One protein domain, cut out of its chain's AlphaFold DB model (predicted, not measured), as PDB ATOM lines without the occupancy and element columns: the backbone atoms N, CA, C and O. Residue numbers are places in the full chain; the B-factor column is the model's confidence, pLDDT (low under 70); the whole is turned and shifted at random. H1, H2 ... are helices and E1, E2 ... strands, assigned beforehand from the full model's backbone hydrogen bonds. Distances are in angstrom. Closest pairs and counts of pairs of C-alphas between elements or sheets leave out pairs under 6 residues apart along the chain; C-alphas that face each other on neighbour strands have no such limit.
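AT A GLANCE: This is residues 169 to 180 and 193 to 314 of the 314 residues of an uncharacterized protein of Lachnospiraceae bacterium MD335 (UniProt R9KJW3). One very long strand, E3, is the spine of a strongly twisted sheet, with shorter strands paired along both sides of it; H1 packs on one face, H2 and the short H3 on the opposite face. The hairpin of E3 and E4 makes one end of the long axis, and residues 222 to 227 stick out at the other. The printed part has 134 residues, with three named helices and seven named strands in the order E1, E2, H1, E3, E4, H2, E5, E6, H3, E7; the class is mixed, helices and strands. The branched sheet has parallel and antiparallel pairs. The whole is compact by its radius of gyration of the C-alphas, 16.2 A, but elongated in outline, spanning 60 by 31 by 26 A.

HOW THE PARTS SIT: E1, residues 169 to 173, is the parallel neighbour of E3, residues 230 to 246; N 171 and O 231 are within hydrogen-bond range at 2.9 A. E2, residues 203 to 206, is the parallel neighbour of E7, residues 306 to 311, with N 309 and O 205 at 2.9 A. E1 and E7 lie on one side of E3, E4, residues 249 to 254, and E6, residues 287 to 291, on the other side. These pairings are staggered along E3, and E4, E6 and E7 are antiparallel to it: N 244 and O 251 of the hairpin E3 and E4 are 2.8 A apart, N 236 and O 289 of E3 and E6 2.9 A, N 239 and O 308 of E3 and E7 2.9 A. E5, residues 279 to 281, forms a hairpin with E6, with N 280 and O 288 at 2.8 A. H1, residues 208 to 221, is on the sheet at a height of 6.6 A, over none of the strands; its closest C-alphas to E7 are Leu 210 and Arg 310, 5.4 A. H2, residues 259 to 275, is on the opposite face; its closest C-alphas to E3 are Gly 261 and Ile 244, 6.3 A. H3, residues 293 to 297, is on the same face as H2, at a height of 5.5 A. H1 and H3 are close but not clearly touching, with C-alphas 214 and 293 at 6.8 A, while H1 and H2 are apart. In H3 every O i to N i+4 pair is within hydrogen-bond range, in H1 8 of 10, in H2 11 of 13.

IN THESE COORDINATES: E1 begins at C-alpha 169, (161.854, 199.718, 277.021). E3 measures 47.7 A from first to last C-alpha and ends at C-alpha 246, (170.473, 204.158, 229.489). H1 measures 19.8 A, H2 24.7 A, E7 17.2 A and E4 15.7 A. E7 ends at C-alpha 311, (162.173, 194.584, 257.094).

THE WHOLE: The C-alphas of Ala 227 and Gly 248 are the two farthest apart, 61.2 A. Residues 181 to 192 are not printed; C-alphas 180 and 193 are 24.6 A apart across this cut, which falls between E1 and E2. Of the links printed whole, none is long. The mean pLDDT of the printed part is 87.4; residues 178 to 180, 193 to 195 and 220 to 229 are under 70.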
ATOM      1  N   ILE A 169     161.238 200.917 277.602       71.50
ATOM      2  CA  ILE A 169     161.854 199.718 277.021       71.50
ATOM      3  C   ILE A 169     161.818 199.878 275.503       71.50
ATOM      4  O   ILE A 169     160.741 199.947 274.921       71.50
ATOM      5  N   VAL A 170     162.981 199.931 274.857       80.88
ATOM      6  CA  VAL A 170     163.074 199.997 273.391       80.88
ATOM      7  C   VAL A 170     163.263 198.587 272.833       80.88
ATOM      8  O   VAL A 170     164.183 197.882 273.251       80.88
ATOM      9  N   ARG A 171     162.421 198.176 271.879       85.12
ATOM     10  CA  ARG A 171     162.549 196.901 271.158       85.12
ATOM     11  C   ARG A 171     162.811 197.151 269.673       85.12
ATOM     12  O   ARG A 171     162.018 197.811 269.009       85.12
ATOM     13  N   LEU A 172     163.885 196.552 269.160       88.62
ATOM     14  CA  LEU A 172     164.197 196.503 267.732       88.62
ATOM     15  C   LEU A 172     163.482 195.316 267.065       88.62
ATOM     16  O   LEU A 172     163.494 194.208 267.605       88.62
ATOM     17  N   ILE A 173     162.879 195.550 265.900       88.56
ATOM     18  CA  ILE A 173     162.174 194.567 265.072       88.56
ATOM     19  C   ILE A 173     162.866 194.485 263.707       88.56
ATOM     20  O   ILE A 173     162.934 195.483 262.996       88.56
ATOM     21  N   GLU A 174     163.359 193.302 263.332       87.25
ATOM     22  CA  GLU A 174     164.102 193.084 262.072       87.25
ATOM     23  C   GLU A 174     163.449 192.051 261.132       87.25
ATOM     24  O   GLU A 174     163.874 191.911 259.989       87.25
ATOM     25  N   GLU A 175     162.437 191.319 261.608       85.62
ATOM     26  CA  GLU A 175     161.673 190.306 260.864       85.62
ATOM     27  C   GLU A 175     160.237 190.194 261.395       85.62
ATOM     28  O   GLU A 175     159.975 190.451 262.576       85.62
ATOM     29  N   PHE A 176     159.303 189.779 260.532       81.62
ATOM     30  CA  PHE A 176     157.936 189.453 260.929       81.62
ATOM     31  C   PHE A 176     157.289 188.432 259.968       81.62
ATOM     32  O   PHE A 176     157.397 188.611 258.757       81.62
ATOM     33  N   PRO A 177     156.579 187.394 260.460       77.81
ATOM     34  CA  PRO A 177     156.409 187.035 261.870       77.81
ATOM     35  C   PRO A 177     157.745 186.615 262.508       77.81
ATOM     36  O   PRO A 177     158.606 186.081 261.809       77.81
ATOM     37  N   PRO A 178     157.942 186.841 263.821       65.00
ATOM     38  CA  PRO A 178     159.186 186.475 264.490       65.00
ATOM     39  C   PRO A 178     159.408 184.965 264.380       65.00
ATOM     40  O   PRO A 178     158.529 184.177 264.753       65.00
ATOM     41  N   LYS A 179     160.581 184.553 263.890       64.69
ATOM     42  CA  LYS A 179     160.942 183.140 263.777       64.69
ATOM     43  C   LYS A 179     160.965 182.551 265.184       64.69
ATOM     44  O   LYS A 179     161.767 182.925 266.041       64.69
ATOM     45  N   GLN A 180     160.051 181.617 265.447       55.22
ATOM     46  CA  GLN A 180     160.152 180.794 266.647       55.22
ATOM     47  C   GLN A 180     161.484 180.046 266.585       55.22
ATOM     48  O   GLN A 180     161.888 179.615 265.506       55.22
ATOM     49  N   GLU A 193     164.917 187.814 244.177       53.38
ATOM     50  CA  GLU A 193     164.682 189.244 243.984       53.38
ATOM     51  C   GLU A 193     163.234 189.547 244.395       53.38
ATOM     52  O   GLU A 193     162.318 188.835 243.958       53.38
ATOM     53  N   PRO A 194     163.007 190.512 245.301       54.16
ATOM     54  CA  PRO A 194     161.703 190.680 245.911       54.16
ATOM     55  C   PRO A 194     160.719 191.205 244.861       54.16
ATOM     56  O   PRO A 194     160.721 192.379 244.502       54.16
ATOM     57  N   CYS A 195     159.868 190.307 244.354       62.12
ATOM     58  CA  CYS A 195     158.862 190.578 243.323       62.12
ATOM     59  C   CYS A 195     157.691 191.418 243.860       62.12
ATOM     60  O   CYS A 195     156.542 190.968 243.892       62.12
ATOM     61  N   TYR A 196     157.978 192.647 244.279       73.44
ATOM     62  CA  TYR A 196     156.990 193.654 244.634       73.44
ATOM     63  C   TYR A 196     156.758 194.647 243.489       73.44
ATOM     64  O   TYR A 196     157.465 194.682 242.482       73.44
ATOM     65  N   LYS A 197     155.713 195.463 243.627       81.69
ATOM     66  CA  LYS A 197     155.359 196.484 242.642       81.69
ATOM     67  C   LYS A 197     156.314 197.673 242.758       81.69
ATOM     68  O   LYS A 197     156.467 198.222 243.838       81.69
ATOM     69  N   VAL A 198     156.887 198.110 241.638       90.19
ATOM     70  CA  VAL A 198     157.702 199.334 241.558       90.19
ATOM     71  C   VAL A 198     156.891 200.557 242.052       90.19
ATOM     72  O   VAL A 198     155.741 200.722 241.618       90.19
ATOM     73  N   PRO A 199     157.438 201.407 242.948       93.25
ATOM     74  CA  PRO A 199     156.733 202.571 243.498       93.25
ATOM     75  C   PRO A 199     156.520 203.662 242.441       93.25
ATOM     76  O   PRO A 199     157.293 203.779 241.491       93.25
ATOM     77  N   LYS A 200     155.504 204.520 242.614       94.50
ATOM     78  CA  LYS A 200     155.385 205.749 241.808       94.50
ATOM     79  C   LYS A 200     156.398 206.790 242.312       94.50
ATOM     80  O   LYS A 200     156.748 206.790 243.492       94.50
ATOM     81  N   LYS A 201     156.793 207.721 241.446       96.50
ATOM     82  CA  LYS A 201     157.527 208.932 241.843       96.50
ATOM     83  C   LYS A 201     156.742 209.769 242.857       96.50
ATOM     84  O   LYS A 201     155.515 209.846 242.750       96.50
ATOM     85  N   GLY A 202     157.432 210.376 243.821       95.69
ATOM     86  CA  GLY A 202     156.820 211.130 244.917       95.69
ATOM     87  C   GLY A 202     155.957 210.268 245.844       95.69
ATOM     88  O   GLY A 202     155.020 210.779 246.450       95.69
ATOM     89  N   SER A 203     156.220 208.958 245.928       95.31
ATOM     90  CA  SER A 203     155.465 208.035 246.783       95.31
ATOM     91  C   SER A 203     156.363 206.985 247.429       95.31
ATOM     92  O   SER A 203     157.435 206.657 246.918       95.31
ATOM     93  N   TYR A 204     155.888 206.416 248.532       94.56
ATOM     94  CA  TYR A 204     156.478 205.238 249.148       94.56
ATOM     95  C   TYR A 204     155.414 204.164 249.379       94.56
ATOM     96  O   TYR A 204     154.220 204.464 249.426       94.56
ATOM     97  N   PHE A 205     155.841 202.915 249.554       91.62
ATOM     98  CA  PHE A 205     154.992 201.872 250.127       91.62
ATOM     99  C   PHE A 205     155.761 201.018 251.134       91.62
ATOM    100  O   PHE A 205     156.991 200.928 251.106       91.62
ATOM    101  N   LEU A 206     155.003 200.383 252.025       93.06
ATOM    102  CA  LEU A 206     155.502 199.432 253.010       93.06
ATOM    103  C   LEU A 206     155.204 198.015 252.510       93.06
ATOM    104  O   LEU A 206     154.076 197.750 252.079       93.06
ATOM    105  N   LEU A 207     156.172 197.100 252.576       91.25
ATOM    106  CA  LEU A 207     155.898 195.683 252.339       91.25
ATOM    107  C   LEU A 207     155.053 195.067 253.458       91.25
ATOM    108  O   LEU A 207     154.925 195.602 254.562       91.25
ATOM    109  N   ASN A 208     154.442 193.928 253.136       88.50
ATOM    110  CA  ASN A 208     153.465 193.266 253.992       88.50
ATOM    111  C   ASN A 208     154.054 192.836 255.344       88.50
ATOM    112  O   ASN A 208     153.339 192.916 256.339       88.50
ATOM    113  N   GLY A 209     155.323 192.411 255.402       87.88
ATOM    114  CA  GLY A 209     156.003 192.058 256.648       87.88
ATOM    115  C   GLY A 209     156.170 193.268 257.562       87.88
ATOM    116  O   GLY A 209     155.716 193.231 258.705       87.88
ATOM    117  N   LEU A 210     156.719 194.374 257.044       91.75
ATOM    118  CA  LEU A 210     156.818 195.639 257.786       91.75
ATOM    119  C   LEU A 210     155.444 196.168 258.231       91.75
ATOM    120  O   LEU A 210     155.271 196.506 259.402       91.75
ATOM    121  N   LYS A 211     154.450 196.190 257.333       91.31
ATOM    122  CA  LYS A 211     153.084 196.640 257.652       91.31
ATOM    123  C   LYS A 211     152.460 195.793 258.765       91.31
ATOM    124  O   LYS A 211     151.963 196.345 259.740       91.31
ATOM    125  N   ALA A 212     152.556 194.466 258.667       89.31
ATOM    126  CA  ALA A 212     152.044 193.558 259.690       89.31
ATOM    127  C   ALA A 212     152.818 193.653 261.020       89.31
ATOM    128  O   ALA A 212     152.224 193.450 262.077       89.31
ATOM    129  N   ALA A 213     154.111 193.991 260.992       89.69
ATOM    130  CA  ALA A 213     154.906 194.221 262.196       89.69
ATOM    131  C   ALA A 213     154.484 195.500 262.937       89.69
ATOM    132  O   ALA A 213     154.345 195.472 264.160       89.69
ATOM    133  N   ILE A 214     154.255 196.598 262.209       90.19
ATOM    134  CA  ILE A 214     153.691 197.846 262.752       90.19
ATOM    135  C   ILE A 214     152.288 197.573 263.305       90.19
ATOM    136  O   ILE A 214     151.998 197.868 264.463       90.19
ATOM    137  N   ASP A 215     151.432 196.910 262.521       89.00
ATOM    138  CA  ASP A 215     150.069 196.601 262.951       89.00
ATOM    139  C   ASP A 215     150.017 195.672 264.174       89.00
ATOM    140  O   ASP A 215     149.104 195.793 264.991       89.00
ATOM    141  N   TYR A 216     150.979 194.760 264.332       87.25
ATOM    142  CA  TYR A 216     151.055 193.876 265.491       87.25
ATOM    143  C   TYR A 216     151.586 194.596 266.736       87.25
ATOM    144  O   TYR A 216     150.924 194.572 267.771       87.25
ATOM    145  N   TRP A 217     152.761 195.226 266.662       84.94
ATOM    146  CA  TRP A 217     153.424 195.774 267.849       84.94
ATOM    147  C   TRP A 217     152.814 197.112 268.298       84.94
ATOM    148  O   TRP A 217     152.474 197.250 269.475       84.94
ATOM    149  N   ASP A 218     152.576 198.062 267.386       83.56
ATOM    150  CA  ASP A 218     152.027 199.374 267.754       83.56
ATOM    151  C   ASP A 218     150.526 199.323 268.079       83.56
ATOM    152  O   ASP A 218     150.081 199.996 269.011       83.56
ATOM    153  N   ASN A 219     149.713 198.530 267.363       73.00
ATOM    154  CA  ASN A 219     148.268 198.510 267.644       73.00
ATOM    155  C   ASN A 219     147.889 197.592 268.824       73.00
ATOM    156  O   ASN A 219     146.920 197.905 269.516       73.00
ATOM    157  N   ALA A 220     148.615 196.497 269.098       60.47
ATOM    158  CA  ALA A 220     148.273 195.612 270.223       60.47
ATOM    159  C   ALA A 220     148.548 196.267 271.588       60.47
ATOM    160  O   ALA A 220     147.706 196.187 272.492       60.47
ATOM    161  N   ASN A 221     149.676 196.975 271.730       53.31
ATOM    162  CA  ASN A 221     150.053 197.615 272.994       53.31
ATOM    163  C   ASN A 221     149.141 198.787 273.399       53.31
ATOM    164  O   ASN A 221     149.071 199.110 274.582       53.31
ATOM    165  N   ASN A 222     148.336 199.343 272.486       50.88
ATOM    166  CA  ASN A 222     147.310 200.342 272.822       50.88
ATOM    167  C   ASN A 222     146.171 199.809 273.722       50.88
ATOM    168  O   ASN A 222     145.305 200.583 274.130       50.88
ATOM    169  N   THR A 223     146.134 198.505 274.028       47.91
ATOM    170  CA  THR A 223     145.076 197.877 274.847       47.91
ATOM    171  C   THR A 223     145.522 197.392 276.227       47.91
ATOM    172  O   THR A 223     144.678 196.959 277.014       47.91
ATOM    173  N   ILE A 224     146.815 197.481 276.555       54.03
ATOM    174  CA  ILE A 224     147.363 197.030 277.839       54.03
ATOM    175  C   ILE A 224     148.062 198.215 278.509       54.03
ATOM    176  O   ILE A 224     149.074 198.697 278.012       54.03
ATOM    177  N   GLU A 225     147.557 198.665 279.664       49.69
ATOM    178  CA  GLU A 225     148.273 199.619 280.526       49.69
ATOM    179  C   GLU A 225     149.504 198.937 281.153       49.69
ATOM    180  O   GLU A 225     149.500 198.524 282.315       49.69
ATOM    181  N   THR A 226     150.580 198.782 280.379       56.19
ATOM    182  CA  THR A 226     151.880 198.370 280.911       56.19
ATOM    183  C   THR A 226     152.466 199.485 281.774       56.19
ATOM    184  O   THR A 226     152.418 200.668 281.441       56.19
ATOM    185  N   ALA A 227     153.074 199.112 282.905       56.03
ATOM    186  CA  ALA A 227     153.657 200.067 283.855       56.03
ATOM    187  C   ALA A 227     154.862 200.858 283.294       56.03
ATOM    188  O   ALA A 227     155.344 201.791 283.937       56.03
ATOM    189  N   GLN A 228     155.354 200.476 282.114       58.53
ATOM    190  CA  GLN A 228     156.335 201.199 281.314       58.53
ATOM    191  C   GLN A 228     155.867 201.170 279.849       58.53
ATOM    192  O   GLN A 228     155.477 200.097 279.378       58.53
ATOM    193  N   PRO A 229     155.892 202.303 279.124       61.44
ATOM    194  CA  PRO A 229     155.668 202.292 277.686       61.44
ATOM    195  C   PRO A 229     156.836 201.571 277.002       61.44
ATOM    196  O   PRO A 229     158.004 201.892 277.243       61.44
ATOM    197  N   GLU A 230     156.513 200.595 276.158       72.19
ATOM    198  CA  GLU A 230     157.468 200.010 275.217       72.19
ATOM    199  C   GLU A 230     157.481 200.862 273.941       72.19
ATOM    200  O   GLU A 230     156.419 201.233 273.443       72.19
ATOM    201  N   GLN A 231     158.666 201.176 273.420       81.50
ATOM    202  CA  GLN A 231     158.841 201.855 272.136       81.50
ATOM    203  C   GLN A 231     159.406 200.862 271.118       81.50
ATOM    204  O   GLN A 231     160.432 200.223 271.366       81.50
ATOM    205  N   TYR A 232     158.754 200.756 269.963       88.62
ATOM    206  CA  TYR A 232     159.187 199.890 268.875       88.62
ATOM    207  C   TYR A 232     159.995 200.672 267.839       88.62
ATOM    208  O   TYR A 232     159.660 201.804 267.487       88.62
ATOM    209  N   LEU A 233     161.085 200.061 267.378       92.81
ATOM    210  CA  LEU A 233     161.897 200.536 266.264       92.81
ATOM    211  C   LEU A 233     162.020 199.415 265.233       92.81
ATOM    212  O   LEU A 233     162.263 198.260 265.586       92.81
ATOM    213  N   TYR A 234     161.886 199.765 263.965       93.69
ATOM    214  CA  TYR A 234     161.916 198.855 262.831       93.69
ATOM    215  C   TYR A 234     163.240 199.015 262.095       93.69
ATOM    216  O   TYR A 234     163.547 200.097 261.593       93.69
ATOM    217  N   HIS A 235     164.028 197.942 262.028       95.31
ATOM    218  CA  HIS A 235     165.198 197.898 261.162       95.31
ATOM    219  C   HIS A 235     164.716 197.590 259.746       95.31
ATOM    220  O   HIS A 235     164.284 196.472 259.438       95.31
ATOM    221  N   VAL A 236     164.752 198.613 258.899       95.69
ATOM    222  CA  VAL A 236     164.239 198.557 257.535       95.69
ATOM    223  C   VAL A 236     165.358 198.588 256.508       95.69
ATOM    224  O   VAL A 236     166.383 199.250 256.680       95.69
ATOM    225  N   THR A 237     165.111 197.905 255.401       96.00
ATOM    226  CA  THR A 237     165.758 198.178 254.125       96.00
ATOM    227  C   THR A 237     164.879 199.136 253.326       96.00
ATOM    228  O   THR A 237     163.653 198.990 253.316       96.00
ATOM    229  N   ILE A 238     165.510 200.115 252.680       96.50
ATOM    230  CA  ILE A 238     164.863 201.118 251.835       96.50
ATOM    231  C   ILE A 238     165.393 200.932 250.414       96.50
ATOM    232  O   ILE A 238     166.539 201.268 250.125       96.50
ATOM    233  N   ASP A 239     164.572 200.389 249.522       95.88
ATOM    234  CA  ASP A 239     164.932 200.261 248.109       95.88
ATOM    235  C   ASP A 239     164.382 201.493 247.358       95.88
ATOM    236  O   ASP A 239     163.198 201.823 247.471       95.88
ATOM    237  N   VAL A 240     165.247 202.218 246.639       97.12
ATOM    238  CA  VAL A 240     164.928 203.518 246.008       97.12
ATOM    239  C   VAL A 240     164.918 203.386 244.490       97.12
ATOM    240  O   VAL A 240     165.816 202.780 243.907       97.12
ATOM    241  N   PHE A 241     163.922 203.991 243.850       96.69
ATOM    242  CA  PHE A 241     163.667 203.931 242.414       96.69
ATOM    243  C   PHE A 241     163.721 205.327 241.799       96.69
ATOM    244  O   PHE A 241     163.204 206.279 242.386       96.69
ATOM    245  N   GLY A 242     164.313 205.455 240.614       96.62
ATOM    246  CA  GLY A 242     164.478 206.741 239.935       96.62
ATOM    247  C   GLY A 242     164.736 206.607 238.438       96.62
ATOM    248  O   GLY A 242     164.911 205.506 237.918       96.62
ATOM    249  N   ASP A 243     164.739 207.747 237.747       96.44
ATOM    250  CA  ASP A 243     165.055 207.827 236.320       96.44
ATOM    251  C   ASP A 243     166.557 207.658 236.078       96.44
ATOM    252  O   ASP A 243     167.376 208.386 236.640       96.44
ATOM    253  N   ILE A 244     166.912 206.750 235.173       94.06
ATOM    254  CA  ILE A 244     168.287 206.493 234.753       94.06
ATOM    255  C   ILE A 244     168.363 206.570 233.229       94.06
ATOM    256  O   ILE A 244     167.616 205.898 232.516       94.06
ATOM    257  N   GLU A 245     169.284 207.385 232.710       90.44
ATOM    258  CA  GLU A 245     169.564 207.435 231.274       90.44
ATOM    259  C   GLU A 245     170.407 206.223 230.850       90.44
ATOM    260  O   GLU A 245     171.594 206.119 231.170       90.44
ATOM    261  N   GLN A 246     169.805 205.314 230.082       83.88
ATOM    262  CA  GLN A 246     170.473 204.158 229.489       83.88
ATOM    263  C   GLN A 246     170.347 204.213 227.966       83.88
ATOM    264  O   GLN A 246     169.255 204.220 227.410       83.88
ATOM    265  N   ASN A 247     171.480 204.243 227.256       84.69
ATOM    266  CA  ASN A 247     171.541 204.244 225.784       84.69
ATOM    267  C   ASN A 247     170.743 205.368 225.072       84.69
ATOM    268  O   ASN A 247     170.483 205.267 223.874       84.69
ATOM    269  N   GLY A 248     170.409 206.454 225.779       85.12
ATOM    270  CA  GLY A 248     169.597 207.565 225.263       85.12
ATOM    271  C   GLY A 248     168.092 207.437 225.524       85.12
ATOM    272  O   GLY A 248     167.333 208.286 225.062       85.12
ATOM    273  N   GLU A 249     167.664 206.416 226.269       89.69
ATOM    274  CA  GLU A 249     166.306 206.270 226.799       89.69
ATOM    275  C   GLU A 249     166.324 206.440 228.326       89.69
ATOM    276  O   GLU A 249     167.293 206.071 228.992       89.69
ATOM    277  N   THR A 250     165.260 207.008 228.893       92.94
ATOM    278  CA  THR A 250     165.092 207.124 230.349       92.94
ATOM    279  C   THR A 250     164.313 205.918 230.859       92.94
ATOM    280  O   THR A 250     163.163 205.712 230.467       92.94
ATOM    281  N   VAL A 251     164.930 205.129 231.736       93.12
ATOM    282  CA  VAL A 251     164.331 203.945 232.366       93.12
ATOM    283  C   VAL A 251     164.141 204.227 233.852       93.12
ATOM    284  O   VAL A 251     165.042 204.753 234.496       93.12
ATOM    285  N   TYR A 252     162.974 203.884 234.394       94.81
ATOM    286  CA  TYR A 252     162.689 204.013 235.821       94.81
ATOM    287  C   TYR A 252     162.911 202.660 236.513       94.81
ATOM    288  O   TYR A 252     162.132 201.726 236.306       94.81
ATOM    289  N   GLU A 253     163.989 202.541 237.289       93.62
ATOM    290  CA  GLU A 253     164.459 201.284 237.898       93.62
ATOM    291  C   GLU A 253     164.996 201.492 239.329       93.62
ATOM    292  O   GLU A 253     165.120 202.625 239.797       93.62
ATOM    293  N   GLU A 254     165.293 200.398 240.042       95.00
ATOM    294  CA  GLU A 254     165.938 200.444 241.362       95.00
ATOM    295  C   GLU A 254     167.373 200.975 241.220       95.00
ATOM    296  O   GLU A 254     168.224 200.363 240.569       95.00
ATOM    297  N   LEU A 255     167.663 202.099 241.877       95.81
ATOM    298  CA  LEU A 255     168.909 202.846 241.719       95.81
ATOM    299  C   LEU A 255     170.160 202.025 242.076       95.81
ATOM    300  O   LEU A 255     171.228 202.221 241.503       95.81
ATOM    301  N   ARG A 256     170.050 201.065 242.995       94.50
ATOM    302  CA  ARG A 256     171.173 200.223 243.440       94.50
ATOM    303  C   ARG A 256     171.728 199.306 242.335       94.50
ATOM    304  O   ARG A 256     172.883 198.886 242.419       94.50
ATOM    305  N   LEU A 257     170.932 198.993 241.309       91.44
ATOM    306  CA  LEU A 257     171.248 197.953 240.321       91.44
ATOM    307  C   LEU A 257     172.261 198.387 239.251       91.44
ATOM    308  O   LEU A 257     172.988 197.543 238.722       91.44
ATOM    309  N   SER A 258     172.364 199.683 238.950       91.38
ATOM    310  CA  SER A 258     173.248 200.214 237.903       91.38
ATOM    311  C   SER A 258     174.197 201.290 238.442       91.38
ATOM    312  O   SER A 258     173.897 201.991 239.404       91.38
ATOM    313  N   ASP A 259     175.383 201.436 237.843       91.62
ATOM    314  CA  ASP A 259     176.404 202.372 238.354       91.62
ATOM    315  C   ASP A 259     175.977 203.848 238.248       91.62
ATOM    316  O   ASP A 259     176.386 204.663 239.070       91.62
ATOM    317  N   ALA A 260     175.118 204.183 237.280       91.25
ATOM    318  CA  ALA A 260     174.493 205.502 237.188       91.25
ATOM    319  C   ALA A 260     173.441 205.716 238.292       91.25
ATOM    320  O   ALA A 260     173.367 206.799 238.867       91.25
ATOM    321  N   GLY A 261     172.671 204.679 238.633       94.94
ATOM    322  CA  GLY A 261     171.711 204.737 239.731       94.94
ATOM    323  C   GLY A 261     172.384 204.847 241.099       94.94
ATOM    324  O   GLY A 261     171.944 205.637 241.925       94.94
ATOM    325  N   LYS A 262     173.500 204.145 241.326       95.88
ATOM    326  CA  LYS A 262     174.269 204.205 242.586       95.88
ATOM    327  C   LYS A 262     174.739 205.619 242.935       95.88
ATOM    328  O   LYS A 262     174.757 205.976 244.109       95.88
ATOM    329  N   GLU A 263     175.081 206.422 241.931       94.94
ATOM    330  CA  GLU A 263     175.426 207.839 242.099       94.94
ATOM    331  C   GLU A 263     174.206 208.667 242.551       94.94
ATOM    332  O   GLU A 263     174.309 209.448 243.496       94.94
ATOM    333  N   LEU A 264     173.029 208.444 241.952       96.44
ATOM    334  CA  LEU A 264     171.769 209.080 242.372       96.44
ATOM    335  C   LEU A 264     171.339 208.633 243.781       96.44
ATOM    336  O   LEU A 264     170.928 209.457 244.594       96.44
ATOM    337  N   LEU A 265     171.496 207.345 244.098       97.62
ATOM    338  CA  LEU A 265     171.216 206.775 245.416       97.62
ATOM    339  C   LEU A 265     172.133 207.357 246.496       97.62
ATOM    340  O   LEU A 265     171.683 207.608 247.610       97.62
ATOM    341  N   TYR A 266     173.405 207.604 246.172       97.12
ATOM    342  CA  TYR A 266     174.330 208.268 247.085       97.12
ATOM    343  C   TYR A 266     173.902 209.715 247.374       97.12
ATOM    344  O   TYR A 266     173.865 210.120 248.534       97.12
ATOM    345  N   GLN A 267     173.507 210.470 246.342       96.50
ATOM    346  CA  GLN A 267     172.996 211.840 246.494       96.50
ATOM    347  C   GLN A 267     171.694 211.883 247.314       96.50
ATOM    348  O   GLN A 267     171.518 212.766 248.154       96.50
ATOM    349  N   GLU A 268     170.800 210.912 247.115       97.31
ATOM    350  CA  GLU A 268     169.564 210.786 247.893       97.31
ATOM    351  C   GLU A 268     169.830 210.392 249.354       97.31
ATOM    352  O   GLU A 268     169.233 210.960 250.266       97.31
ATOM    353  N   TYR A 269     170.781 209.487 249.601       97.19
ATOM    354  CA  TYR A 269     171.262 209.185 250.950       97.19
ATOM    355  C   TYR A 269     171.818 210.439 251.650       97.19
ATOM    356  O   TYR A 269     171.461 210.701 252.800       97.19
ATOM    357  N   GLU A 270     172.638 211.249 250.967       96.75
ATOM    358  CA  GLU A 270     173.138 212.512 251.528       96.75
ATOM    359  C   GLU A 270     171.999 213.497 251.839       96.75
ATOM    360  O   GLU A 270     172.031 214.140 252.890       96.75
ATOM    361  N   ARG A 271     170.966 213.587 250.985       96.06
ATOM    362  CA  ARG A 271     169.769 214.409 251.242       96.06
ATOM    363  C   ARG A 271     169.044 213.959 252.513       96.06
ATOM    364  O   ARG A 271     168.852 214.771 253.417       96.06
ATOM    365  N   LEU A 272     168.703 212.672 252.606       95.50
ATOM    366  CA  LEU A 272     168.004 212.085 253.754       95.50
ATOM    367  C   LEU A 272     168.793 212.269 255.060       95.50
ATOM    368  O   LEU A 272     168.231 212.671 256.081       95.50
ATOM    369  N   PHE A 273     170.111 212.056 255.017       92.94
ATOM    370  CA  PHE A 273     170.999 212.279 256.157       92.94
ATOM    371  C   PHE A 273     171.026 213.756 256.593       92.94
ATOM    372  O   PHE A 273     170.955 214.054 257.786       92.94
ATOM    373  N   MET A 274     171.083 214.696 255.642       94.31
ATOM    374  CA  MET A 274     171.074 216.141 255.921       94.31
ATOM    375  C   MET A 274     169.725 216.653 256.452       94.31
ATOM    376  O   MET A 274     169.697 217.629 257.205       94.31
ATOM    377  N   GLU A 275     168.621 215.993 256.105       92.50
ATOM    378  CA  GLU A 275     167.292 216.230 256.687       92.50
ATOM    379  C   GLU A 275     167.142 215.620 258.096       92.50
ATOM    380  O   GLU A 275     166.233 215.990 258.842       92.50
ATOM    381  N   GLY A 276     168.090 214.771 258.508       91.12
ATOM    382  CA  GLY A 276     168.135 214.136 259.825       91.12
ATOM    383  C   GLY A 276     167.369 212.816 259.907       91.12
ATOM    384  O   GLY A 276     167.099 212.354 261.014       91.12
ATOM    385  N   PHE A 277     167.024 212.213 258.767       92.62
ATOM    386  CA  PHE A 277     166.399 210.894 258.708       92.62
ATOM    387  C   PHE A 277     167.448 209.813 259.059       92.62
ATOM    388  O   PHE A 277     168.561 209.864 258.525       92.62
ATOM    389  N   PRO A 278     167.169 208.859 259.971       92.19
ATOM    390  CA  PRO A 278     168.198 207.985 260.543       92.19
ATOM    391  C   PRO A 278     168.501 206.784 259.630       92.19
ATOM    392  O   PRO A 278     168.131 205.639 259.910       92.19
ATOM    393  N   VAL A 279     169.194 207.065 258.524       94.75
ATOM    394  CA  VAL A 279     169.584 206.091 257.494       94.75
ATOM    395  C   VAL A 279     171.095 205.891 257.385       94.75
ATOM    396  O   VAL A 279     171.895 206.763 257.727       94.75
ATOM    397  N   SER A 280     171.481 204.733 256.855       95.12
ATOM    398  CA  SER A 280     172.854 204.347 256.530       95.12
ATOM    399  C   SER A 280     172.917 203.660 255.169       95.12
ATOM    400  O   SER A 280     172.039 202.868 254.838       95.12
ATOM    401  N   LEU A 281     173.974 203.923 254.400       97.00
ATOM    402  CA  LEU A 281     174.240 203.277 253.113       97.00
ATOM    403  C   LEU A 281     175.428 202.311 253.251       97.00
ATOM    404  O   LEU A 281     176.494 202.708 253.726       97.00
ATOM    405  N   SER A 282     175.249 201.048 252.858       94.62
ATOM    406  CA  SER A 282     176.305 200.024 252.906       94.62
ATOM    407  C   SER A 282     177.304 200.134 251.741       94.62
ATOM    408  O   SER A 282     177.057 200.826 250.754       94.62
ATOM    409  N   GLU A 283     178.432 199.412 251.823       91.12
ATOM    410  CA  GLU A 283     179.406 199.320 250.714       91.12
ATOM    411  C   GLU A 283     178.797 198.696 249.440       91.12
ATOM    412  O   GLU A 283     179.188 199.058 248.330       91.12
ATOM    413  N   ASP A 284     177.791 197.830 249.600       92.06
ATOM    414  CA  ASP A 284     177.009 197.216 248.515       92.06
ATOM    415  C   ASP A 284     175.818 198.092 248.067       92.06
ATOM    416  O   ASP A 284     174.899 197.618 247.395       92.06
ATOM    417  N   PHE A 285     175.819 199.377 248.445       94.50
ATOM    418  CA  PHE A 285     174.783 200.368 248.140       94.50
ATOM    419  C   PHE A 285     173.376 200.002 248.648       94.50
ATOM    420  O   PHE A 285     172.383 200.515 248.138       94.50
ATOM    421  N   GLN A 286     173.254 199.155 249.675       95.88
ATOM    422  CA  GLN A 286     171.967 198.946 250.339       95.88
ATOM    423  C   GLN A 286     171.714 200.091 251.322       95.88
ATOM    424  O   GLN A 286     172.484 200.286 252.264       95.88
ATOM    425  N   LEU A 287     170.633 200.839 251.102       97.06
ATOM    426  CA  LEU A 287     170.142 201.838 252.046       97.06
ATOM    427  C   LEU A 287     169.293 201.138 253.119       97.06
ATOM    428  O   LEU A 287     168.381 200.371 252.807       97.06
ATOM    429  N   THR A 288     169.603 201.395 254.385       97.06
ATOM    430  CA  THR A 288     168.881 200.877 255.555       97.06
ATOM    431  C   THR A 288     168.598 201.999 256.548       97.06
ATOM    432  O   THR A 288     169.214 203.063 256.489       97.06
ATOM    433  N   GLY A 289     167.667 201.777 257.473       94.75
ATOM    434  CA  GLY A 289     167.365 202.710 258.557       94.75
ATOM    435  C   GLY A 289     166.801 201.997 259.780       94.75
ATOM    436  O   GLY A 289     166.300 200.879 259.681       94.75
ATOM    437  N   THR A 290     166.883 202.638 260.944       94.94
ATOM    438  CA  THR A 290     166.192 202.184 262.163       94.94
ATOM    439  C   THR A 290     165.163 203.240 262.527       94.94
ATOM    440  O   THR A 290     165.541 204.309 263.001       94.94
ATOM    441  N   LEU A 291     163.889 202.955 262.254       94.25
ATOM    442  CA  LEU A 291     162.807 203.944 262.256       94.25
ATOM    443  C   LEU A 291     161.722 203.597 263.274       94.25
ATOM    444  O   LEU A 291     161.339 202.433 263.397       94.25
ATOM    445  N   SER A 292     161.165 204.593 263.957       92.62
ATOM    446  CA  SER A 292     159.873 204.431 264.633       92.62
ATOM    447  C   SER A 292     158.718 204.447 263.625       92.62
ATOM    448  O   SER A 292     158.866 204.868 262.472       92.62
ATOM    449  N   ARG A 293     157.530 204.026 264.067       91.88
ATOM    450  CA  ARG A 293     156.297 204.152 263.282       91.88
ATOM    451  C   ARG A 293     156.057 205.597 262.836       91.88
ATOM    452  O   ARG A 293     155.732 205.833 261.676       91.88
ATOM    453  N   GLU A 294     156.241 206.565 263.731       90.88
ATOM    454  CA  GLU A 294     156.027 207.984 263.441       90.88
ATOM    455  C   GLU A 294     157.022 208.534 262.412       90.88
ATOM    456  O   GLU A 294     156.652 209.407 261.632       90.88
ATOM    457  N   GLU A 295     158.262 208.035 262.393       93.12
ATOM    458  CA  GLU A 295     159.267 208.408 261.387       93.12
ATOM    459  C   GLU A 295     158.913 207.845 260.000       93.12
ATOM    460  O   GLU A 295     159.141 208.516 258.996       93.12
ATOM    461  N   ILE A 296     158.290 206.661 259.937       93.31
ATOM    462  CA  ILE A 296     157.753 206.075 258.695       93.31
ATOM    463  C   ILE A 296     156.491 206.824 258.222       93.31
ATOM    464  O   ILE A 296     156.326 207.062 257.027       93.31
ATOM    465  N   GLU A 297     155.595 207.217 259.135       91.62
ATOM    466  CA  GLU A 297     154.377 207.985 258.815       91.62
ATOM    467  C   GLU A 297     154.668 209.448 258.421       91.62
ATOM    468  O   GLU A 297     153.870 210.059 257.712       91.62
ATOM    469  N   GLN A 298     155.796 210.016 258.864       92.06
ATOM    470  CA  GLN A 298     156.243 211.382 258.534       92.06
ATOM    471  C   GLN A 298     157.268 211.431 257.390       92.06
ATOM    472  O   GLN A 298     157.824 212.494 257.119       92.06
ATOM    473  N   PHE A 299     157.542 210.307 256.725       94.44
ATOM    474  CA  PHE A 299     158.480 210.270 255.610       94.44
ATOM    475  C   PHE A 299     157.937 211.056 254.405       94.44
ATOM    476  O   PHE A 299     156.924 210.685 253.810       94.44
ATOM    477  N   GLU A 300     158.632 212.130 254.020       93.50
ATOM    478  CA  GLU A 300     158.314 212.936 252.838       93.50
ATOM    479  C   GLU A 300     159.140 212.437 251.628       93.50
ATOM    480  O   GLU A 300     160.341 212.720 251.542       93.50
ATOM    481  N   PRO A 301     158.547 211.672 250.685       93.19
ATOM    482  CA  PRO A 301     159.267 211.153 249.521       93.19
ATOM    483  C   PRO A 301     159.665 212.286 248.566       93.19
ATOM    484  O   PRO A 301     158.853 213.158 248.243       93.19
ATOM    485  N   PHE A 302     160.894 212.247 248.044       94.88
ATOM    486  CA  PHE A 302     161.327 213.207 247.031       94.88
ATOM    487  C   PHE A 302     160.548 213.018 245.722       94.88
ATOM    488  O   PHE A 302     160.263 211.895 245.306       94.88
ATOM    489  N   ALA A 303     160.218 214.123 245.048       95.12
ATOM    490  CA  ALA A 303     159.297 214.118 243.909       95.12
ATOM    491  C   ALA A 303     159.780 213.288 242.705       95.12
ATOM    492  O   ALA A 303     158.948 212.766 241.967       95.12
ATOM    493  N   ASP A 304     161.095 213.145 242.517       95.44
ATOM    494  CA  ASP A 304     161.680 212.406 241.388       95.44
ATOM    495  C   ASP A 304     161.902 210.908 241.672       95.44
ATOM    496  O   ASP A 304     162.146 210.139 240.736       95.44
ATOM    497  N   TYR A 305     161.771 210.483 242.935       97.38
ATOM    498  CA  TYR A 305     162.052 209.121 243.392       97.38
ATOM    499  C   TYR A 305     160.813 208.409 243.942       97.38
ATOM    500  O   TYR A 305     159.829 209.030 244.343       97.38
ATOM    501  N   GLY A 306     160.863 207.081 243.970       97.25
ATOM    502  CA  GLY A 306     159.900 206.235 244.670       97.25
ATOM    503  C   GLY A 306     160.610 205.288 245.631       97.25
ATOM    504  O   GLY A 306     161.746 204.893 245.378       97.25
ATOM    505  N   TYR A 307     159.948 204.916 246.726       97.12
ATOM    506  CA  TYR A 307     160.594 204.211 247.837       97.12
ATOM    507  C   TYR A 307     159.820 202.960 248.260       97.12
ATOM    508  O   TYR A 307     158.591 202.974 248.362       97.12
ATOM    509  N   THR A 308     160.554 201.900 248.576       95.75
ATOM    510  CA  THR A 308     160.027 200.673 249.176       95.75
ATOM    511  C   THR A 308     160.643 200.488 250.550       95.75
ATOM    512  O   THR A 308     161.861 200.376 250.656       95.75
ATOM    513  N   PHE A 309     159.820 200.392 251.591       95.62
ATOM    514  CA  PHE A 309     160.270 200.054 252.941       95.62
ATOM    515  C   PHE A 309     159.898 198.606 253.259       95.62
ATOM    516  O   PHE A 309     158.733 198.214 253.152       95.62
ATOM    517  N   ARG A 310     160.881 197.814 253.682       93.94
ATOM    518  CA  ARG A 310     160.713 196.408 254.081       93.94
ATOM    519  C   ARG A 310     161.572 196.084 255.289       93.94
ATOM    520  O   ARG A 310     162.535 196.805 255.544       93.94
ATOM    521  N   LEU A 311     161.269 195.019 256.024       92.62
ATOM    522  CA  LEU A 311     162.173 194.584 257.094       92.62
ATOM    523  C   LEU A 311     163.476 194.026 256.491       92.62
ATOM    524  O   LEU A 311     163.483 193.503 255.376       92.62
ATOM    525  N   VAL A 312     164.599 194.170 257.204       88.94
ATOM    526  CA  VAL A 312     165.916 193.712 256.709       88.94
ATOM    527  C   VAL A 312     165.940 192.202 256.444       88.94
ATOM    528  O   VAL A 312     166.566 191.773 255.477       88.94
ATOM    529  N   ASN A 313     165.222 191.418 257.254       82.25
ATOM    530  CA  ASN A 313     165.150 189.958 257.156       82.25
ATOM    531  C   ASN A 313     163.767 189.450 256.669       82.25
ATOM    532  O   ASN A 313     163.330 188.379 257.106       82.25
ATOM    533  N   GLU A 314     163.077 190.236 255.826       71.44
ATOM    534  CA  GLU A 314     161.825 189.868 255.120       71.44
ATOM    535  C   GLU A 314     162.075 188.958 253.904       71.44
ATOM    536  O   GLU A 314     162.967 189.300 253.094       71.44
TER     537      GLU A 314